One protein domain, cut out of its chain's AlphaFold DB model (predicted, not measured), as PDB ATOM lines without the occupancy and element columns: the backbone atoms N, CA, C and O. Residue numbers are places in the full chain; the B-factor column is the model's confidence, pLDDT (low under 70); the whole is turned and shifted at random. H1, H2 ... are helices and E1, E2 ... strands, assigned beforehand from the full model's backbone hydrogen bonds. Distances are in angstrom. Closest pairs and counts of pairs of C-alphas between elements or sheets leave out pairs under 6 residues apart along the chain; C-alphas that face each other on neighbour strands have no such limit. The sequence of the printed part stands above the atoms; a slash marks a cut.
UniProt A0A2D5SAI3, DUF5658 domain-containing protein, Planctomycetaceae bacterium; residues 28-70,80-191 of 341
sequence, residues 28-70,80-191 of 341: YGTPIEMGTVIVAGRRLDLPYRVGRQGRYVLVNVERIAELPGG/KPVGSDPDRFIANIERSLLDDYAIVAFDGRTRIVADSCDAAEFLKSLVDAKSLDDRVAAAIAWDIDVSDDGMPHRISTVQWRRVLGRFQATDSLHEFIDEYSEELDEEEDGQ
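This is residues 28 to 70 and 80 to 191 of the 341 residues of the protein "DUF5658 domain-containing protein" of Planctomycetaceae bacterium (UniProt A0A2D5SAI3). Two small three-strand sheets meet where E4 comes near E5, and one helix, H1, packs on a face of each. H2 covers the opposite face of the sheet E1 E5 E6; H3 folds back beside H2, H4 crosses H3 near the end of E5, and the long H5 crosses H2, with residues 185 to 191, of which 185 to 190 belong to H5, sticking out. The printed part has 155 residues, with six named strands and five named helices in the order E1 E2 E3 E4 H1 E5 E6 H2 H3 H4 H5. The sheet E1 E5 E6 is mixed, the sheet E2 E3 E4 antiparallel, and the class mixed, helices and strands. The whole is compact, with a radius of gyration of the C-alphas of 15.4 A and spans of 46 by 35 by 27 A.

E1, residues 36 to 39, is the parallel neighbour of E5, residues 101 to 107, with N 38 and O 103 within hydrogen-bond range at 2.9 A. E5 forms an antiparallel hairpin with E6, residues 110 to 115, where N 104 and O 112 are 2.9 A apart. E2, residues 50 to 53, E3, residues 56 to 59, and E4, residues 62 to 66, form a meander, each strand the antiparallel neighbour of the one before; N 51 and O 58 are 2.8 A apart, N 59 and O 62 2.9 A. The closest C-alphas of E4 and E5, those of Ile 64 and Ala 105, are 5.4 A apart. H1, residues 86 to 98, is on both sheets, over E2 and E3 at a height of 9.6 A over the sheet and over E5 at 11.0 A. H2, residues 116 to 128, and H4, residues 157 to 164, are on one face of the sheet E1 E5 E6 and H1 on the other, three layers. H2 forms a helical hairpin with H3, residues 132 to 142, at a shallow tilt of 22 degrees; their closest C-alphas, of Leu 126 and Arg 135, are 5.0 A apart. H3 touches H4 at a steep tilt of 68 degrees, only just short of about perpendicular, closest at the C-alphas of Val 136 and Arg 161, 6.0 A. H5, residues 171 to 190, touches H2 with residues 176 to 184 alone, at a steep tilt of 63 degrees, closest at the C-alphas of Ala 120 and Ile 177, 5.1 A. Every O i to N i+4 pair is within hydrogen-bond range in H1, H2, H3 and H4, and 15 of 16 in H5.

E1 begins at C-alpha 36 (94.342, -21.253, 33.950). From first to last C-alpha H1 measures 18.4 A, E5 18.2 A, E6 16.9 A, H2 18.2 A, H3 15.5 A and H5 29.5 A. H5 ends at C-alpha 190 (97.993, -44.181, 22.901).

The C-alphas farthest apart, those of Gly 70 and Gly 190, are 51.5 A apart. Residues 71 to 79 are not printed, and C-alphas 70 and 80 are 9.9 A apart across the cut. The link from H3 to H4 is long, 14 residues. Mean pLDDT of the printed part is 88.0; it is under 70 at residues 69 to 70, 80 to 84, 143 to 153 and 187 to 191.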
ATOM      1  N   TYR A  28     100.068  -6.028  43.637       93.25
ATOM      2  CA  TYR A  28     100.201  -7.207  42.781       93.25
ATOM      3  C   TYR A  28     101.580  -7.842  42.935       93.25
ATOM      4  O   TYR A  28     102.579  -7.133  43.082       93.25
ATOM      5  N   GLY A  29     101.616  -9.169  42.855       92.75
ATOM      6  CA  GLY A  29     102.829  -9.962  42.722       92.75
ATOM      7  C   GLY A  29     103.435  -9.917  41.317       92.75
ATOM      8  O   GLY A  29     103.100  -9.083  40.463       92.75
ATOM      9  N   THR A  30     104.372 -10.832  41.084       95.75
ATOM     10  CA  THR A  30     105.022 -11.040  39.786       95.75
ATOM     11  C   THR A  30     104.040 -11.602  38.746       95.75
ATOM     12  O   THR A  30     103.127 -12.331  39.125       95.75
ATOM     13  N   PRO A  31     104.206 -11.284  37.447       97.56
ATOM     14  CA  PRO A  31     103.439 -11.932  36.379       97.56
ATOM     15  C   PRO A  31     103.697 -13.444  36.348       97.56
ATOM     16  O   PRO A  31     104.847 -13.860  36.490       97.56
ATOM     17  N   ILE A  32     102.645 -14.234  36.137       97.19
ATOM     18  CA  ILE A  32     102.683 -15.693  35.978       97.19
ATOM     19  C   ILE A  32     102.174 -16.032  34.570       97.19
ATOM     20  O   ILE A  32     101.124 -15.537  34.165       97.19
ATOM     21  N   GLU A  33     102.933 -16.851  33.838       97.38
ATOM     22  CA  GLU A  33     102.697 -17.212  32.423       97.38
ATOM     23  C   GLU A  33     102.123 -18.638  32.257       97.38
ATOM     24  O   GLU A  33     102.155 -19.191  31.163       97.38
ATOM     25  N   MET A  34     101.671 -19.260  33.350       94.81
ATOM     26  CA  MET A  34     101.229 -20.662  33.426       94.81
ATOM     27  C   MET A  34      99.890 -20.779  34.169       94.81
ATOM     28  O   MET A  34      99.463 -19.824  34.836       94.81
ATOM     29  N   GLY A  35      99.245 -21.941  34.047       95.19
ATOM     30  CA  GLY A  35      97.955 -22.247  34.648       95.19
ATOM     31  C   GLY A  35      96.773 -21.598  33.933       95.19
ATOM     32  O   GLY A  35      96.897 -20.877  32.936       95.19
ATOM     33  N   THR A  36      95.585 -21.808  34.496       97.25
ATOM     34  CA  THR A  36      94.342 -21.253  33.950       97.25
ATOM     35  C   THR A  36      93.522 -20.553  35.027       97.25
ATOM     36  O   THR A  36      93.329 -21.073  36.122       97.25
ATOM     37  N   VAL A  37      92.987 -19.364  34.733       97.38
ATOM     38  CA  VAL A  37      92.053 -18.676  35.639       97.38
ATOM     39  C   VAL A  37      90.725 -18.437  34.946       97.38
ATOM     40  O   VAL A  37      90.652 -17.741  33.936       97.38
ATOM     41  N   ILE A  38      89.656 -18.981  35.524       97.19
ATOM     42  CA  ILE A  38      88.290 -18.863  35.015       97.19
ATOM     43  C   ILE A  38      87.451 -18.146  36.063       97.19
ATOM     44  O   ILE A  38      87.298 -18.618  37.188       97.19
ATOM     45  N   VAL A  39      86.878 -17.001  35.697       96.94
ATOM     46  CA  VAL A  39      86.023 -16.206  36.585       96.94
ATOM     47  C   VAL A  39      84.640 -16.080  35.975       96.94
ATOM     48  O   VAL A  39      84.482 -15.542  34.882       96.94
ATOM     49  N   ALA A  40      83.632 -16.576  36.694       94.88
ATOM     50  CA  ALA A  40      82.226 -16.536  36.295       94.88
ATOM     51  C   ALA A  40      81.970 -17.070  34.868       94.88
ATOM     52  O   ALA A  40      81.141 -16.529  34.142       94.88
ATOM     53  N   GLY A  41      82.681 -18.134  34.481       94.94
ATOM     54  CA  GLY A  41      82.537 -18.778  33.174       94.94
ATOM     55  C   GLY A  41      83.329 -18.129  32.036       94.94
ATOM     56  O   GLY A  41      83.081 -18.456  30.880       94.94
ATOM     57  N   ARG A  42      84.270 -17.226  32.345       97.25
ATOM     58  CA  ARG A  42      85.193 -16.603  31.387       97.25
ATOM     59  C   ARG A  42      86.643 -16.913  31.748       97.25
ATOM     60  O   ARG A  42      87.052 -16.613  32.871       97.25
ATOM     61  N   ARG A  43      87.415 -17.446  30.795       97.06
ATOM     62  CA  ARG A  43      88.879 -17.580  30.897       97.06
ATOM     63  C   ARG A  43      89.528 -16.195  30.848       97.06
ATOM     64  O   ARG A  43      89.129 -15.363  30.033       97.06
ATOM     65  N   LEU A  44      90.453 -15.925  31.764       97.44
ATOM     66  CA  LEU A  44      91.237 -14.691  31.787       97.44
ATOM     67  C   LEU A  44      92.491 -14.836  30.925       97.44
ATOM     68  O   LEU A  44      93.055 -15.922  30.836       97.44
ATOM     69  N   ASP A  45      92.951 -13.721  30.361       97.12
ATOM     70  CA  ASP A  45      94.169 -13.692  29.555       97.12
ATOM     71  C   ASP A  45      95.434 -13.642  30.426       97.12
ATOM     72  O   ASP A  45      95.476 -12.981  31.475       97.12
ATOM     73  N   LEU A  46      96.482 -14.308  29.939       96.69
ATOM     74  CA  LEU A  46      97.839 -14.212  30.467       96.69
ATOM     75  C   LEU A  46      98.471 -12.835  30.166       96.69
ATOM     76  O   LEU A  46      98.103 -12.175  29.188       96.69
ATOM     77  N   PRO A  47      99.459 -12.396  30.967       97.75
ATOM     78  CA  PRO A  47      99.931 -13.023  32.201       97.75
ATOM     79  C   PRO A  47      99.016 -12.738  33.399       97.75
ATOM     80  O   PRO A  47      98.407 -11.668  33.500       97.75
ATOM     81  N   TYR A  48      98.992 -13.649  34.371       97.75
ATOM     82  CA  TYR A  48      98.256 -13.454  35.619       97.75
ATOM     83  C   TYR A  48      99.063 -12.662  36.641       97.75
ATOM     84  O   TYR A  48     100.246 -12.906  36.869       97.75
ATOM     85  N   ARG A  49      98.402 -11.724  37.320       97.69
ATOM     86  CA  ARG A  49      98.944 -10.993  38.468       97.69
ATOM     87  C   ARG A  49      98.047 -11.206  39.672       97.69
ATOM     88  O   ARG A  49      96.954 -10.644  39.733       97.69
ATOM     89  N   VAL A  50      98.509 -11.997  40.635       96.94
ATOM     90  CA  VAL A  50      97.780 -12.204  41.890       96.94
ATOM     91  C   VAL A  50      98.007 -10.997  42.791       96.94
ATOM     92  O   VAL A  50      99.125 -10.512  42.943       96.94
ATOM     93  N   GLY A  51      96.939 -10.457  43.362       95.44
ATOM     94  CA  GLY A  51      97.019  -9.279  44.211       95.44
ATOM     95  C   GLY A  51      95.951  -9.242  45.284       95.44
ATOM     96  O   GLY A  51      95.036 -10.068  45.337       95.44
ATOM     97  N   ARG A  52      96.062  -8.252  46.169       94.12
ATOM     98  CA  ARG A  52      95.135  -8.083  47.292       94.12
ATOM     99  C   ARG A  52      94.577  -6.673  47.359       94.12
ATOM    100  O   ARG A  52      95.322  -5.704  47.456       94.12
ATOM    101  N   GLN A  53      93.251  -6.580  47.452       92.94
ATOM    102  CA  GLN A  53      92.535  -5.341  47.748       92.94
ATOM    103  C   GLN A  53      91.699  -5.512  49.020       92.94
ATOM    104  O   GLN A  53      90.551  -5.965  49.019       92.94
ATOM    105  N   GLY A  54      92.289  -5.160  50.165       90.19
ATOM    106  CA  GLY A  54      91.639  -5.293  51.468       90.19
ATOM    107  C   GLY A  54      91.368  -6.753  51.854       90.19
ATOM    108  O   GLY A  54      92.260  -7.431  52.368       90.19
ATOM    109  N   ARG A  55      90.122  -7.208  51.670       89.69
ATOM    110  CA  ARG A  55      89.697  -8.600  51.921       89.69
ATOM    111  C   ARG A  55      89.526  -9.412  50.643       89.69
ATOM    112  O   ARG A  55      89.266 -10.602  50.742       89.69
ATOM    113  N   TYR A  56      89.650  -8.791  49.480       92.81
ATOM    114  CA  TYR A  56      89.532  -9.486  48.212       92.81
ATOM    115  C   TYR A  56      90.912  -9.881  47.713       92.81
ATOM    116  O   TYR A  56      91.855  -9.089  47.804       92.81
ATOM    117  N   VAL A  57      91.001 -11.100  47.204       94.38
ATOM    118  CA  VAL A  57      92.116 -11.563  46.386       94.38
ATOM    119  C   VAL A  57      91.679 -11.434  44.945       94.38
ATOM    120  O   VAL A  57      90.555 -11.810  44.591       94.38
ATOM    121  N   LEU A  58      92.553 -10.835  44.152       96.38
ATOM    122  CA  LEU A  58      92.317 -10.553  42.755       96.38
ATOM    123  C   LEU A  58      93.339 -11.299  41.919       96.38
ATOM    124  O   LEU A  58      94.485 -11.448  42.338       96.38
ATOM    125  N   VAL A  59      92.918 -11.717  40.735       97.00
ATOM    126  CA  VAL A  59      93.829 -12.050  39.645       97.00
ATOM    127  C   VAL A  59      93.569 -11.053  38.538       97.00
ATOM    128  O   VAL A  59      92.430 -10.890  38.098       97.00
ATOM    129  N   ASN A  60      94.614 -10.342  38.125       96.00
ATOM    130  CA  ASN A  60      94.498  -9.160  37.281       96.00
ATOM    131  C   ASN A  60      93.539  -8.168  37.952       96.00
ATOM    132  O   ASN A  60      93.863  -7.654  39.008       96.00
ATOM    133  N   VAL A  61      92.341  -7.933  37.423       95.31
ATOM    134  CA  VAL A  61      91.342  -7.041  38.052       95.31
ATOM    135  C   VAL A  61      90.141  -7.786  38.636       95.31
ATOM    136  O   VAL A  61      89.251  -7.174  39.228       95.31
ATOM    137  N   GLU A  62      90.110  -9.107  38.487       96.88
ATOM    138  CA  GLU A  62      88.946  -9.928  38.788       96.88
ATOM    139  C   GLU A  62      89.026 -10.515  40.190       96.88
ATOM    140  O   GLU A  62      90.070 -10.988  40.633       96.88
ATOM    141  N   ARG A  63      87.906 -10.493  40.913       95.88
ATOM    142  CA  ARG A  63      87.846 -10.989  42.292       95.88
ATOM    143  C   ARG A  63      87.671 -12.501  42.296       95.88
ATOM    144  O   ARG A  63      86.590 -12.984  41.974       95.88
ATOM    145  N   ILE A  64      88.690 -13.218  42.759       94.94
ATOM    146  CA  ILE A  64      88.669 -14.686  42.829       94.94
ATOM    147  C   ILE A  64      88.343 -15.222  44.230       94.94
ATOM    148  O   ILE A  64      87.877 -16.348  44.374       94.94
ATOM    149  N   ALA A  65      88.570 -14.428  45.285       92.88
ATOM    150  CA  ALA A  65      88.264 -14.839  46.655       92.88
ATOM    151  C   ALA A  65      88.018 -13.655  47.606       92.88
ATOM    152  O   ALA A  65      88.553 -12.559  47.439       92.88
ATOM    153  N   GLU A  66      87.231 -13.896  48.654       91.75
ATOM    154  CA  GLU A  66      87.015 -13.041  49.818       91.75
ATOM    155  C   GLU A  66      87.625 -13.734  51.046       91.75
ATOM    156  O   GLU A  66      87.103 -14.728  51.551       91.75
ATOM    157  N   LEU A  67      88.722 -13.186  51.565       87.88
ATOM    158  CA  LEU A  67      89.423 -13.712  52.732       87.88
ATOM    159  C   LEU A  67      88.533 -13.659  53.984       87.88
ATOM    160  O   LEU A  67      87.923 -12.612  54.264       87.88
ATOM    161  N   PRO A  68      88.479 -14.727  54.799       78.12
ATOM    162  CA  PRO A  68      87.747 -14.723  56.062       78.12
ATOM    163  C   PRO A  68      88.337 -13.686  57.035       78.12
ATOM    164  O   PRO A  68      89.539 -13.443  57.049       78.12
ATOM    165  N   GLY A  69      87.494 -13.056  57.865       69.31
ATOM    166  CA  GLY A  69      87.971 -12.155  58.934       69.31
ATOM    167  C   GLY A  69      87.502 -10.697  58.876       69.31
ATOM    168  O   GLY A  69      88.226  -9.798  59.294       69.31
ATOM    169  N   GLY A  70      86.288 -10.427  58.396       59.59
ATOM    170  CA  GLY A  70      85.668  -9.114  58.594       59.59
ATOM    171  C   GLY A  70      85.280  -8.897  60.058       59.59
ATOM    172  O   GLY A  70      84.762  -9.816  60.694       59.59
ATOM    173  N   LYS A  80      90.704 -15.600  64.497       62.81
ATOM    174  CA  LYS A  80      91.164 -15.991  63.162       62.81
ATOM    175  C   LYS A  80      91.142 -17.522  63.082       62.81
ATOM    176  O   LYS A  80      91.757 -18.154  63.945       62.81
ATOM    177  N   PRO A  81      90.418 -18.125  62.122       65.06
ATOM    178  CA  PRO A  81      90.517 -19.557  61.906       65.06
ATOM    179  C   PRO A  81      91.984 -19.919  61.654       65.06
ATOM    180  O   PRO A  81      92.694 -19.199  60.946       65.06
ATOM    181  N   VAL A  82      92.454 -20.995  62.280       58.09
ATOM    182  CA  VAL A  82      93.793 -21.544  62.032       58.09
ATOM    183  C   VAL A  82      93.873 -21.860  60.532       58.09
ATOM    184  O   VAL A  82      93.023 -22.587  60.038       58.09
ATOM    185  N   GLY A  83      94.811 -21.236  59.807       63.97
ATOM    186  CA  GLY A  83      94.923 -21.329  58.337       63.97
ATOM    187  C   GLY A  83      94.502 -20.076  57.551       63.97
ATOM    188  O   GLY A  83      94.809 -19.969  56.374       63.97
ATOM    189  N   SER A  84      93.888 -19.076  58.191       69.31
ATOM    190  CA  SER A  84      93.403 -17.850  57.522       69.31
ATOM    191  C   SER A  84      94.460 -16.768  57.268       69.31
ATOM    192  O   SER A  84      94.129 -15.580  57.269       69.31
ATOM    193  N   ASP A  85      95.728 -17.146  57.101       85.94
ATOM    194  CA  ASP A  85      96.775 -16.179  56.775       85.94
ATOM    195  C   ASP A  85      96.608 -15.716  55.314       85.94
ATOM    196  O   ASP A  85      96.775 -16.530  54.403       85.94
ATOM    197  N   PRO A  86      96.250 -14.438  55.068       87.31
ATOM    198  CA  PRO A  86      96.059 -13.914  53.719       87.31
ATOM    199  C   PRO A  86      97.256 -14.121  52.803       87.31
ATOM    200  O   PRO A  86      97.073 -14.370  51.616       87.31
ATOM    201  N   ASP A  87      98.460 -14.004  53.356       90.06
ATOM    202  CA  ASP A  87      99.683 -14.014  52.564       90.06
ATOM    203  C   ASP A  87     100.016 -15.454  52.161       90.06
ATOM    204  O   ASP A  87     100.374 -15.716  51.016       90.06
ATOM    205  N   ARG A  88      99.756 -16.419  53.056       88.81
ATOM    206  CA  ARG A  88      99.802 -17.849  52.725       88.81
ATOM    207  C   ARG A  88      98.765 -18.223  51.669       88.81
ATOM    208  O   ARG A  88      99.072 -19.008  50.782       88.81
ATOM    209  N   PHE A  89      97.554 -17.676  51.760       88.69
ATOM    210  CA  PHE A  89      96.512 -17.940  50.771       88.69
ATOM    211  C   PHE A  89      96.913 -17.430  49.379       88.69
ATOM    212  O   PHE A  89      96.794 -18.165  48.408       88.69
ATOM    213  N   ILE A  90      97.448 -16.208  49.289       92.50
ATOM    214  CA  ILE A  90      97.972 -15.658  48.030       92.50
ATOM    215  C   ILE A  90      99.115 -16.523  47.495       92.50
ATOM    216  O   ILE A  90      99.071 -16.908  46.334       92.50
ATOM    217  N   ALA A  91     100.069 -16.906  48.347       91.50
ATOM    218  CA  ALA A  91     101.179 -17.769  47.952       91.50
ATOM    219  C   ALA A  91     100.718 -19.154  47.460       91.50
ATOM    220  O   ALA A  91     101.355 -19.735  46.586       91.50
ATOM    221  N   ASN A  92      99.621 -19.691  48.002       90.69
ATOM    222  CA  ASN A  92      99.028 -20.936  47.513       90.69
ATOM    223  C   ASN A  92      98.410 -20.755  46.120       90.69
ATOM    224  O   ASN A  92      98.648 -21.591  45.264       90.69
ATOM    225  N   ILE A  93      97.682 -19.657  45.875       93.38
ATOM    226  CA  ILE A  93      97.140 -19.339  44.541       93.38
ATOM    227  C   ILE A  93      98.272 -19.158  43.521       93.38
ATOM    228  O   ILE A  93      98.205 -19.714  42.431       93.38
ATOM    229  N   GLU A  94      99.326 -18.420  43.878       95.12
ATOM    230  CA  GLU A  94     100.501 -18.251  43.016       95.12
ATOM    231  C   GLU A  94     101.188 -19.589  42.725       95.12
ATOM    232  O   GLU A  94     101.516 -19.857  41.574       95.12
ATOM    233  N   ARG A  95     101.365 -20.448  43.742       92.25
ATOM    234  CA  ARG A  95     101.935 -21.789  43.564       92.25
ATOM    235  C   ARG A  95     101.077 -22.649  42.640       92.25
ATOM    236  O   ARG A  95     101.622 -23.205  41.705       92.25
ATOM    237  N   SER A  96      99.763 -22.708  42.855       91.69
ATOM    238  CA  SER A  96      98.860 -23.481  41.996       91.69
ATOM    239  C   SER A  96      98.976 -23.060  40.530       91.69
ATOM    240  O   SER A  96      99.093 -23.915  39.668       91.69
ATOM    241  N   LEU A  97      99.029 -21.756  40.238       94.94
ATOM    242  CA  LEU A  97      99.215 -21.285  38.859       94.94
ATOM    243  C   LEU A  97     100.596 -21.629  38.283       94.94
ATOM    244  O   LEU A  97     100.711 -21.890  37.093       94.94
ATOM    245  N   LEU A  98     101.647 -21.618  39.108       92.25
ATOM    246  CA  LEU A  98     102.993 -22.027  38.689       92.25
ATOM    247  C   LEU A  98     103.104 -23.535  38.437       92.25
ATOM    248  O   LEU A  98     103.909 -23.938  37.604       92.25
ATOM    249  N   ASP A  99     102.298 -24.332  39.135       88.88
ATOM    250  CA  ASP A  99     102.203 -25.786  38.982       88.88
ATOM    251  C   ASP A  99     101.150 -26.184  37.918       88.88
ATOM    252  O   ASP A  99     100.726 -27.332  37.873       88.88
ATOM    253  N   ASP A 100     100.719 -25.232  37.079       92.50
ATOM    254  CA  ASP A 100      99.776 -25.399  35.960       92.50
ATOM    255  C   ASP A 100      98.338 -25.823  36.330       92.50
ATOM    256  O   ASP A 100      97.583 -26.354  35.518       92.50
ATOM    257  N   TYR A 101      97.907 -25.520  37.556       93.06
ATOM    258  CA  TYR A 101      96.528 -25.747  37.991       93.06
ATOM    259  C   TYR A 101      95.567 -24.700  37.413       93.06
ATOM    260  O   TYR A 101      95.909 -23.534  37.168       93.06
ATOM    261  N   ALA A 102      94.300 -25.091  37.320       94.81
ATOM    262  CA  ALA A 102      93.188 -24.218  37.005       94.81
ATOM    263  C   ALA A 102      92.476 -23.711  38.274       94.81
ATOM    264  O   ALA A 102      92.066 -24.467  39.158       94.81
ATOM    265  N   ILE A 103      92.263 -22.394  38.344       94.94
ATOM    266  CA  ILE A 103      91.477 -21.724  39.384       94.94
ATOM    267  C   ILE A 103      90.135 -21.304  38.792       94.94
ATOM    268  O   ILE A 103      90.052 -20.352  38.013       94.94
ATOM    269  N   VAL A 104      89.064 -21.968  39.221       95.31
ATOM    270  CA  VAL A 104      87.695 -21.696  38.771       95.31
ATOM    271  C   VAL A 104      86.938 -20.958  39.868       95.31
ATOM    272  O   VAL A 104      86.497 -21.562  40.843       95.31
ATOM    273  N   ALA A 105      86.762 -19.646  39.725       95.44
ATOM    274  CA  ALA A 105      86.025 -18.802  40.661       95.44
ATOM    275  C   ALA A 105      84.622 -18.469  40.124       95.44
ATOM    276  O   ALA A 105      84.461 -17.735  39.149       95.44
ATOM    277  N   PHE A 106      83.577 -18.954  40.793       95.00
ATOM    278  CA  PHE A 106      82.186 -18.619  40.460       95.00
ATOM    279  C   PHE A 106      81.742 -17.311  41.114       95.00
ATOM    280  O   PHE A 106      80.976 -16.536  40.544       95.00
ATOM    281  N   ASP A 107      82.213 -17.078  42.337       93.50
ATOM    282  CA  ASP A 107      82.090 -15.819  43.057       93.50
ATOM    283  C   ASP A 107      83.235 -15.691  44.076       93.50
ATOM    284  O   ASP A 107      84.087 -16.567  44.198       93.50
ATOM    285  N   GLY A 108      83.248 -14.615  44.866       88.62
ATOM    286  CA  GLY A 108      84.286 -14.415  45.884       88.62
ATOM    287  C   GLY A 108      84.294 -15.456  47.015       88.62
ATOM    288  O   GLY A 108      85.137 -15.377  47.901       88.62
ATOM    289  N   ARG A 109      83.358 -16.403  47.065       89.00
ATOM    290  CA  ARG A 109      83.261 -17.411  48.135       89.00
ATOM    291  C   ARG A 109      83.274 -18.841  47.624       89.00
ATOM    292  O   ARG A 109      83.371 -19.759  48.433       89.00
ATOM    293  N   THR A 110      83.149 -19.014  46.320       88.62
ATOM    294  CA  THR A 110      82.943 -20.287  45.657       88.62
ATOM    295  C   THR A 110      83.992 -20.380  44.578       88.62
ATOM    296  O   THR A 110      83.879 -19.745  43.527       88.62
ATOM    297  N   ARG A 111      85.030 -21.149  44.875       91.50
ATOM    298  CA  ARG A 111      86.105 -21.435  43.942       91.50
ATOM    299  C   ARG A 111      86.486 -22.898  44.051       91.50
ATOM    300  O   ARG A 111      86.301 -23.491  45.111       91.50
ATOM    301  N   ILE A 112      87.054 -23.407  42.979       90.69
ATOM    302  CA  ILE A 112      87.688 -24.713  42.900       90.69
ATOM    303  C   ILE A 112      89.112 -24.475  42.393       90.69
ATOM    304  O   ILE A 112      89.340 -23.547  41.611       90.69
ATOM    305  N   VAL A 113      90.062 -25.261  42.892       90.69
ATOM    306  CA  VAL A 113      91.448 -25.290  42.414       90.69
ATOM    307  C   VAL A 113      91.770 -26.740  42.099       90.69
ATOM    308  O   VAL A 113      91.871 -27.535  43.027       90.69
ATOM    309  N   ALA A 114      91.880 -27.077  40.823       89.62
ATOM    310  CA  ALA A 114      92.126 -28.437  40.354       89.62
ATOM    311  C   ALA A 114      93.220 -28.422  39.287       89.62
ATOM    312  O   ALA A 114      93.576 -27.351  38.790       89.62
ATOM    313  N   ASP A 115      93.752 -29.594  38.964       90.69
ATOM    314  CA  ASP A 115      94.520 -29.777  37.736       90.69
ATOM    315  C   ASP A 115      93.714 -29.252  36.523       90.69
ATOM    316  O   ASP A 115      92.478 -29.172  36.568       90.69
ATOM    317  N   SER A 116      94.399 -28.810  35.467       91.00
ATOM    318  CA  SER A 116      93.727 -28.173  34.331       91.00
ATOM    319  C   SER A 116      92.819 -29.136  33.549       91.00
ATOM    320  O   SER A 116      91.726 -28.716  33.153       91.00
ATOM    321  N   CYS A 117      93.176 -30.420  33.427       89.50
ATOM    322  CA  CYS A 117      92.328 -31.458  32.832       89.50
ATOM    323  C   CYS A 117      91.095 -31.733  33.704       89.50
ATOM    324  O   CYS A 117      89.963 -31.675  33.216       89.50
ATOM    325  N   ASP A 118      91.288 -31.928  35.013       89.56
ATOM    326  CA  ASP A 118      90.187 -32.127  35.970       89.56
ATOM    327  C   ASP A 118      89.205 -30.943  35.951       89.56
ATOM    328  O   ASP A 118      87.979 -31.105  35.978       89.56
ATOM    329  N   ALA A 119      89.729 -29.716  35.882       92.44
ATOM    330  CA  ALA A 119      88.908 -28.520  35.784       92.44
ATOM    331  C   ALA A 119      88.123 -28.462  34.468       92.44
ATOM    332  O   ALA A 119      86.957 -28.049  34.488       92.44
ATOM    333  N   ALA A 120      88.723 -28.867  33.344       94.19
ATOM    334  CA  ALA A 120      88.054 -28.927  32.048       94.19
ATOM    335  C   ALA A 120      86.904 -29.945  32.054       94.19
ATOM    336  O   ALA A 120      85.784 -29.586  31.681       94.19
ATOM    337  N   GLU A 121      87.117 -31.161  32.564       92.38
ATOM    338  CA  GLU A 121      86.058 -32.171  32.708       92.38
ATOM    339  C   GLU A 121      84.930 -31.701  33.635       92.38
ATOM    340  O   GLU A 121      83.737 -31.822  33.316       92.38
ATOM    341  N   PHE A 122      85.291 -31.105  34.774       93.50
ATOM    342  CA  PHE A 122      84.333 -30.508  35.691       93.50
ATOM    343  C   PHE A 122      83.483 -29.445  34.985       93.50
ATOM    344  O   PHE A 122      82.250 -29.488  35.043       93.50
ATOM    345  N   LEU A 123      84.112 -28.506  34.278       95.56
ATOM    346  CA  LEU A 123      83.420 -27.431  33.572       95.56
ATOM    347  C   LEU A 123      82.554 -27.961  32.425       95.56
ATOM    348  O   LEU A 123      81.412 -27.516  32.290       95.56
ATOM    349  N   LYS A 124      83.027 -28.961  31.677       95.50
ATOM    350  CA  LYS A 124      82.255 -29.680  30.651       95.50
ATOM    351  C   LYS A 124      80.978 -30.274  31.236       95.50
ATOM    352  O   LYS A 124      79.890 -30.026  30.718       95.50
ATOM    353  N   SER A 125      81.067 -30.926  32.397       95.12
ATOM    354  CA  SER A 125      79.893 -31.482  33.083       95.12
ATOM    355  C   SER A 125      78.850 -30.416  33.465       95.12
ATOM    356  O   SER A 125      77.643 -30.672  33.414       95.12
ATOM    357  N   LEU A 126      79.287 -29.195  33.805       96.12
ATOM    358  CA  LEU A 126      78.389 -28.074  34.096       96.12
ATOM    359  C   LEU A 126      77.747 -27.484  32.836       96.12
ATOM    360  O   LEU A 126      76.598 -27.028  32.884       96.12
ATOM    361  N   VAL A 127      78.492 -27.453  31.733       97.00
ATOM    362  CA  VAL A 127      78.031 -26.964  30.431       97.00
ATOM    363  C   VAL A 127      76.991 -27.913  29.834       97.00
ATOM    364  O   VAL A 127      75.916 -27.458  29.443       97.00
ATOM    365  N   ASP A 128      77.259 -29.219  29.862       96.12
ATOM    366  CA  ASP A 128      76.404 -30.263  29.280       96.12
ATOM    367  C   ASP A 128      75.124 -30.533  30.084       96.12
ATOM    368  O   ASP A 128      74.138 -31.087  29.579       96.12
ATOM    369  N   ALA A 129      75.111 -30.138  31.356       96.62
ATOM    370  CA  ALA A 129      73.964 -30.300  32.231       96.62
ATOM    371  C   ALA A 129      72.739 -29.508  31.733       96.62
ATOM    372  O   ALA A 129      72.750 -28.282  31.583       96.62
ATOM    373  N   LYS A 130      71.628 -30.231  31.544       96.56
ATOM    374  CA  LYS A 130      70.383 -29.727  30.936       96.56
ATOM    375  C   LYS A 130      69.540 -28.873  31.879       96.56
ATOM    376  O   LYS A 130      68.663 -28.136  31.428       96.56
ATOM    377  N   SER A 131      69.769 -28.989  33.183       97.12
ATOM    378  CA  SER A 131      69.032 -28.265  34.212       97.12
ATOM    379  C   SER A 131      69.956 -27.770  35.326       97.12
ATOM    380  O   SER A 131      71.077 -28.247  35.496       97.12
ATOM    381  N   LEU A 132      69.478 -26.807  36.121       97.38
ATOM    382  CA  LEU A 132      70.210 -26.331  37.297       97.38
ATOM    383  C   LEU A 132      70.434 -27.450  38.324       97.38
ATOM    384  O   LEU A 132      71.476 -27.474  38.970       97.38
ATOM    385  N   ASP A 133      69.474 -28.360  38.483       96.31
ATOM    386  CA  ASP A 133      69.625 -29.477  39.416       96.31
ATOM    387  C   ASP A 133      70.683 -30.475  38.924       96.31
ATOM    388  O   ASP A 133      71.485 -30.927  39.739       96.31
ATOM    389  N   ASP A 134      70.781 -30.716  37.611       95.75
ATOM    390  CA  ASP A 134      71.858 -31.530  37.024       95.75
ATOM    391  C   ASP A 134      73.231 -30.870  37.222       95.75
ATOM    392  O   ASP A 134      74.181 -31.540  37.615       95.75
ATOM    393  N   ARG A 135      73.333 -29.542  37.046       96.25
ATOM    394  CA  ARG A 135      74.573 -28.786  37.320       96.25
ATOM    395  C   ARG A 135      74.998 -28.901  38.778       96.25
ATOM    396  O   ARG A 135      76.174 -29.072  39.074       96.25
ATOM    397  N   VAL A 136      74.043 -28.787  39.701       95.12
ATOM    398  CA  VAL A 136      74.314 -28.919  41.137       95.12
ATOM    399  C   VAL A 136      74.727 -30.349  41.481       95.12
ATOM    400  O   VAL A 136      75.636 -30.526  42.287       95.12
ATOM    401  N   ALA A 137      74.099 -31.361  40.878       90.94
ATOM    402  CA  ALA A 137      74.478 -32.758  41.069       90.94
ATOM    403  C   ALA A 137      75.895 -33.039  40.545       90.94
ATOM    404  O   ALA A 137      76.688 -33.643  41.265       90.94
ATOM    405  N   ALA A 138      76.228 -32.538  39.351       91.00
ATOM    406  CA  ALA A 138      77.571 -32.616  38.786       91.00
ATOM    407  C   ALA A 138      78.599 -31.936  39.704       91.00
ATOM    408  O   ALA A 138      79.595 -32.551  40.068       91.00
ATOM    409  N   ALA A 139      78.314 -30.723  40.190       91.88
ATOM    410  CA  ALA A 139      79.220 -30.027  41.101       91.88
ATOM    411  C   ALA A 139      79.451 -30.763  42.424       91.88
ATOM    412  O   ALA A 139      80.575 -30.801  42.905       91.88
ATOM    413  N   ILE A 140      78.419 -31.386  42.995       88.94
ATOM    414  CA  ILE A 140      78.557 -32.177  44.227       88.94
ATOM    415  C   ILE A 140      79.398 -33.438  44.001       88.94
ATOM    416  O   ILE A 140      80.110 -33.843  44.914       88.94
ATOM    417  N   ALA A 141      79.318 -34.058  42.820       84.06
ATOM    418  CA  ALA A 141      80.133 -35.227  42.497       84.06
ATOM    419  C   ALA A 141      81.635 -34.891  42.468       84.06
ATOM    420  O   ALA A 141      82.441 -35.712  42.897       84.06
ATOM    421  N   TRP A 142      81.984 -33.674  42.038       83.12
ATOM    422  CA  TRP A 142      83.356 -33.154  42.010       83.12
ATOM    423  C   TRP A 142      83.818 -32.529  43.341       83.12
ATOM    424  O   TRP A 142      85.006 -32.542  43.642       83.12
ATOM    425  N   ASP A 143      82.905 -32.039  44.192       68.94
ATOM    426  CA  ASP A 143      83.196 -31.391  45.497       68.94
ATOM    427  C   ASP A 143      83.790 -32.350  46.563       68.94
ATOM    428  O   ASP A 143      83.918 -31.977  47.730       68.94
ATOM    429  N   ILE A 144      84.118 -33.600  46.208       54.50
ATOM    430  CA  ILE A 144      84.542 -34.637  47.162       54.50
ATOM    431  C   ILE A 144      86.054 -34.608  47.459       54.50
ATOM    432  O   ILE A 144      86.411 -34.979  48.575       54.50
ATOM    433  N   ASP A 145      86.913 -34.084  46.574       54.56
ATOM    434  CA  ASP A 145      88.384 -34.164  46.760       54.56
ATOM    435  C   ASP A 145      89.160 -32.843  46.587       54.56
ATOM    436  O   ASP A 145      90.371 -32.782  46.800       54.56
ATOM    437  N   VAL A 146      88.487 -31.743  46.245       53.81
ATOM    438  CA  VAL A 146      89.178 -30.547  45.745       53.81
ATOM    439  C   VAL A 146      89.353 -29.466  46.819       53.81
ATOM    440  O   VAL A 146      88.674 -28.445  46.790       53.81
ATOM    441  N   SER A 147      90.267 -29.655  47.779       54.06
ATOM    442  CA  SER A 147      90.951 -28.509  48.420       54.06
ATOM    443  C   SER A 147      92.166 -28.925  49.266       54.06
ATOM    444  O   SER A 147      92.022 -29.215  50.456       54.06
ATOM    445  N   ASP A 148      93.373 -28.834  48.697       53.84
ATOM    446  CA  ASP A 148      94.641 -28.773  49.457       53.84
ATOM    447  C   ASP A 148      95.084 -27.311  49.728       53.84
ATOM    448  O   ASP A 148      96.151 -27.026  50.268       53.84
ATOM    449  N   ASP A 149      94.229 -26.323  49.420       57.12
ATOM    450  CA  ASP A 149      94.525 -24.895  49.639       57.12
ATOM    451  C   ASP A 149      94.516 -24.475  51.129       57.12
ATOM    452  O   ASP A 149      94.739 -23.305  51.465       57.12
ATOM    453  N   GLY A 150      94.299 -25.434  52.037       53.78
ATOM    454  CA  GLY A 150      94.278 -25.250  53.485       53.78
ATOM    455  C   GLY A 150      92.967 -24.680  54.035       53.78
ATOM    456  O   GLY A 150      92.891 -24.419  55.240       53.78
ATOM    457  N   MET A 151      91.936 -24.493  53.202       54.41
ATOM    458  CA  MET A 151      90.618 -24.030  53.631       54.41
ATOM    459  C   MET A 151      89.571 -25.139  53.450       54.41
ATOM    460  O   MET A 151      89.047 -25.303  52.355       54.41
ATOM    461  N   PRO A 152      89.178 -25.864  54.518       50.16
ATOM    462  CA  PRO A 152      88.112 -26.857  54.431       50.16
ATOM    463  C   PRO A 152      86.776 -26.143  54.210       50.16
ATOM    464  O   PRO A 152      86.109 -25.688  55.149       50.16
ATOM    465  N   HIS A 153      86.394 -25.987  52.951       62.91
ATOM    466  CA  HIS A 153      85.141 -25.372  52.550       62.91
ATOM    467  C   HIS A 153      84.390 -26.328  51.641       62.91
ATOM    468  O   HIS A 153      84.367 -26.143  50.436       62.91
ATOM    469  N   ARG A 154      83.700 -27.306  52.243       75.31
ATOM    470  CA  ARG A 154      82.605 -27.987  51.543       75.31
ATOM    471  C   ARG A 154      81.603 -26.935  51.093       75.31
ATOM    472  O   ARG A 154      81.032 -26.220  51.931       75.31
ATOM    473  N   ILE A 155      81.399 -26.822  49.790       85.56
ATOM    474  CA  ILE A 155      80.490 -25.834  49.233       85.56
ATOM    475  C   ILE A 155      79.077 -26.393  49.390       85.56
ATOM    476  O   ILE A 155      78.686 -27.397  48.807       85.56
ATOM    477  N   SER A 156      78.272 -25.752  50.241       89.25
ATOM    478  CA  SER A 156      76.916 -26.252  50.501       89.25
ATOM    479  C   SER A 156      76.071 -26.297  49.220       89.25
ATOM    480  O   SER A 156      76.153 -25.394  48.387       89.25
ATOM    481  N   THR A 157      75.150 -27.258  49.110       90.38
ATOM    482  CA  THR A 157      74.196 -27.359  47.985       90.38
ATOM    483  C   THR A 157      73.442 -26.049  47.722       90.38
ATOM    484  O   THR A 157      73.179 -25.684  46.578       90.38
ATOM    485  N   VAL A 158      73.113 -25.295  48.780       92.75
ATOM    486  CA  VAL A 158      72.446 -23.984  48.674       92.75
ATOM    487  C   VAL A 158      73.358 -22.939  48.025       92.75
ATOM    488  O   VAL A 158      72.886 -22.099  47.257       92.75
ATOM    489  N   GLN A 159      74.653 -22.975  48.339       91.94
ATOM    490  CA  GLN A 159      75.654 -22.112  47.722       91.94
ATOM    491  C   GLN A 159      75.856 -22.492  46.253       91.94
ATOM    492  O   GLN A 159      75.735 -21.606  45.410       91.94
ATOM    493  N   TRP A 160      76.012 -23.786  45.943       94.75
ATOM    494  CA  TRP A 160      76.098 -24.280  44.566       94.75
ATOM    495  C   TRP A 160      74.911 -23.852  43.711       94.75
ATOM    496  O   TRP A 160      75.084 -23.222  42.670       94.75
ATOM    497  N   ARG A 161      73.685 -24.088  44.185       96.50
ATOM    498  CA  ARG A 161      72.472 -23.691  43.458       96.50
ATOM    499  C   ARG A 161      72.426 -22.186  43.180       96.50
ATOM    500  O   ARG A 161      71.970 -21.769  42.118       96.50
ATOM    501  N   ARG A 162      72.899 -21.358  44.119       95.75
ATOM    502  CA  ARG A 162      72.929 -19.896  43.955       95.75
ATOM    503  C   ARG A 162      73.907 -19.462  42.866       95.75
ATOM    504  O   ARG A 162      73.545 -18.607  42.061       95.75
ATOM    505  N   VAL A 163      75.130 -19.986  42.883       95.38
ATOM    506  CA  VAL A 163      76.181 -19.561  41.947       95.38
ATOM    507  C   VAL A 163      75.968 -20.159  40.558       95.38
ATOM    508  O   VAL A 163      75.997 -19.425  39.575       95.38
ATOM    509  N   LEU A 164      75.607 -21.443  40.470       96.50
ATOM    510  CA  LEU A 164      75.348 -22.127  39.200       96.50
ATOM    511  C   LEU A 164      74.068 -21.637  38.517       96.50
ATOM    512  O   LEU A 164      73.969 -21.684  37.295       96.50
ATOM    513  N   GLY A 165      73.117 -21.082  39.278       97.00
ATOM    514  CA  GLY A 165      71.940 -20.414  38.719       97.00
ATOM    515  C   GLY A 165      72.265 -19.144  37.924       97.00
ATOM    516  O   GLY A 165      71.418 -18.662  37.179       97.00
ATOM    517  N   ARG A 166      73.476 -18.594  38.081       95.88
ATOM    518  CA  ARG A 166      73.976 -17.427  37.334       95.88
ATOM    519  C   ARG A 166      75.118 -17.771  36.382       95.88
ATOM    520  O   ARG A 166      75.574 -16.892  35.662       95.88
ATOM    521  N   PHE A 167      75.583 -19.013  36.406       96.06
ATOM    522  CA  PHE A 167      76.688 -19.464  35.581       96.06
ATOM    523  C   PHE A 167      76.266 -19.510  34.111       96.06
ATOM    524  O   PHE A 167      75.277 -20.160  33.752       96.06
ATOM    525  N   GLN A 168      77.030 -18.811  33.277       96.38
ATOM    526  CA  GLN A 168      76.905 -18.812  31.827       96.38
ATOM    527  C   GLN A 168      78.287 -19.092  31.250       96.38
ATOM    528  O   GLN A 168      79.245 -18.402  31.592       96.38
ATOM    529  N   ALA A 169      78.381 -20.123  30.415       96.31
ATOM    530  CA  ALA A 169      79.599 -20.412  29.684       96.31
ATOM    531  C   ALA A 169      79.802 -19.348  28.607       96.31
ATOM    532  O   ALA A 169      78.859 -18.991  27.899       96.31
ATOM    533  N   THR A 170      81.015 -18.815  28.532       97.62
ATOM    534  CA  THR A 170      81.423 -17.908  27.456       97.62
ATOM    535  C   THR A 170      82.181 -18.677  26.382       97.62
ATOM    536  O   THR A 170      82.630 -19.796  26.625       97.62
ATOM    537  N   ASP A 171      82.366 -18.068  25.213       97.75
ATOM    538  CA  ASP A 171      83.114 -18.691  24.115       97.75
ATOM    539  C   ASP A 171      84.545 -19.068  24.539       97.75
ATOM    540  O   ASP A 171      85.007 -20.156  24.217       97.75
ATOM    541  N   SER A 172      85.204 -18.244  25.369       96.94
ATOM    542  CA  SER A 172      86.553 -18.554  25.874       96.94
ATOM    543  C   SER A 172      86.592 -19.715  26.870       96.94
ATOM    544  O   SER A 172      87.646 -20.306  27.090       96.94
ATOM    545  N   LEU A 173      85.457 -20.049  27.492       96.81
ATOM    546  CA  LEU A 173      85.341 -21.259  28.300       96.81
ATOM    547  C   LEU A 173      85.138 -22.497  27.427       96.81
ATOM    548  O   LEU A 173      85.697 -23.539  27.745       96.81
ATOM    549  N   HIS A 174      84.347 -22.394  26.357       97.44
ATOM    550  CA  HIS A 174      84.192 -23.492  25.404       97.44
ATOM    551  C   HIS A 174      85.527 -23.837  24.745       97.44
ATOM    552  O   HIS A 174      85.911 -24.995  24.765       97.44
ATOM    553  N   GLU A 175      86.278 -22.828  24.297       96.31
ATOM    554  CA  GLU A 175      87.623 -23.009  23.740       96.31
ATOM    555  C   GLU A 175      88.562 -23.730  24.718       96.31
ATOM    556  O   GLU A 175      89.260 -24.653  24.323       96.31
ATOM    557  N   PHE A 176      88.525 -23.374  26.007       94.94
ATOM    558  CA  PHE A 176      89.289 -24.080  27.040       94.94
ATOM    559  C   PHE A 176      88.856 -25.544  27.212       94.94
ATOM    560  O   PHE A 176      89.700 -26.421  27.331       94.94
ATOM    561  N   ILE A 177      87.551 -25.823  27.241       96.56
ATOM    562  CA  ILE A 177      87.048 -27.198  27.386       96.56
ATOM    563  C   ILE A 177      87.422 -28.049  26.165       96.56
ATOM    564  O   ILE A 177      87.748 -29.227  26.325       96.56
ATOM    565  N   ASP A 178      87.356 -27.467  24.969       95.69
ATOM    566  CA  ASP A 178      87.662 -28.149  23.715       95.69
ATOM    567  C   ASP A 178      89.172 -28.430  23.601       95.69
ATOM    568  O   ASP A 178      89.538 -29.571  23.337       95.69
ATOM    569  N   GLU A 179      90.032 -27.448  23.917       94.12
ATOM    570  CA  GLU A 179      91.506 -27.578  23.948       94.12
ATOM    571  C   GLU A 179      91.952 -28.790  24.784       94.12
ATOM    572  O   GLU A 179      92.711 -29.630  24.306       94.12
ATOM    573  N   TYR A 180      91.412 -28.938  25.996       91.62
ATOM    574  CA  TYR A 180      91.759 -30.053  26.886       91.62
ATOM    575  C   TYR A 180      91.044 -31.363  26.539       91.62
ATOM    576  O   TYR A 180      91.554 -32.439  26.836       91.62
ATOM    577  N   SER A 181      89.860 -31.312  25.916       89.56
ATOM    578  CA  SER A 181      89.183 -32.537  25.467       89.56
ATOM    579  C   SER A 181      89.958 -33.213  24.333       89.56
ATOM    580  O   SER A 181      90.041 -34.435  24.315       89.56
ATOM    581  N   GLU A 182      90.530 -32.432  23.410       88.94
ATOM    582  CA  GLU A 182      91.353 -32.963  22.316       88.94
ATOM    583  C   GLU A 182      92.647 -33.605  22.841       88.94
ATOM    584  O   GLU A 182      93.015 -34.687  22.387       88.94
ATOM    585  N   GLU A 183      93.299 -32.993  23.836       84.69
ATOM    586  CA  GLU A 183      94.509 -33.549  24.461       84.69
ATOM    587  C   GLU A 183      94.235 -34.896  25.154       84.69
ATOM    588  O   GLU A 183      94.990 -35.853  24.975       84.69
ATOM    589  N   LEU A 184      93.106 -35.014  25.863       78.62
ATOM    590  CA  LEU A 184      92.685 -36.272  26.492       78.62
ATOM    591  C   LEU A 184      92.379 -37.371  25.462       78.62
ATOM    592  O   LEU A 184      92.787 -38.519  25.652       78.62
ATOM    593  N   ASP A 185      91.699 -37.031  24.363       80.62
ATOM    594  CA  ASP A 185      91.387 -37.986  23.292       80.62
ATOM    595  C   ASP A 185      92.679 -38.509  22.612       80.62
ATOM    596  O   ASP A 185      92.769 -39.693  22.269       80.62
ATOM    597  N   GLU A 186      93.713 -37.668  22.457       78.88
ATOM    598  CA  GLU A 186      95.019 -38.079  21.915       78.88
ATOM    599  C   GLU A 186      95.799 -39.010  22.865       78.88
ATOM    600  O   GLU A 186      96.465 -39.951  22.408       78.88
ATOM    601  N   GLU A 187      95.709 -38.798  24.181       67.56
ATOM    602  CA  GLU A 187      96.326 -39.680  25.177       67.56
ATOM    603  C   GLU A 187      95.616 -41.042  25.281       67.56
ATOM    604  O   GLU A 187      96.283 -42.085  25.379       67.56
ATOM    605  N   GLU A 188      94.280 -41.072  25.204       57.03
ATOM    606  CA  GLU A 188      93.493 -42.313  25.264       57.03
ATOM    607  C   GLU A 188      93.780 -43.258  24.082       57.03
ATOM    608  O   GLU A 188      93.864 -44.481  24.271       57.03
ATOM    609  N   ASP A 189      94.019 -42.724  22.879       55.50
ATOM    610  CA  ASP A 189      94.361 -43.525  21.693       55.50
ATOM    611  C   ASP A 189      95.763 -44.178  21.794       55.50
ATOM    612  O   ASP A 189      96.026 -45.222  21.180       55.50
ATOM    613  N   GLY A 190      96.666 -43.619  22.611       52.22
ATOM    614  CA  GLY A 190      97.993 -44.181  22.901       52.22
ATOM    615  C   GLY A 190      98.033 -45.116  24.117       52.22
ATOM    616  O   GLY A 190      98.837 -46.057  24.172       52.22
ATOM    617  N   GLN A 191      97.146 -44.891  25.085       45.00
ATOM    618  CA  GLN A 191      97.062 -45.608  26.349       45.00
ATOM    619  C   GLN A 191      95.602 -45.972  26.620       45.00
ATOM    620  O   GLN A 191      94.880 -45.252  27.292       45.00
TER     621      GLN A 191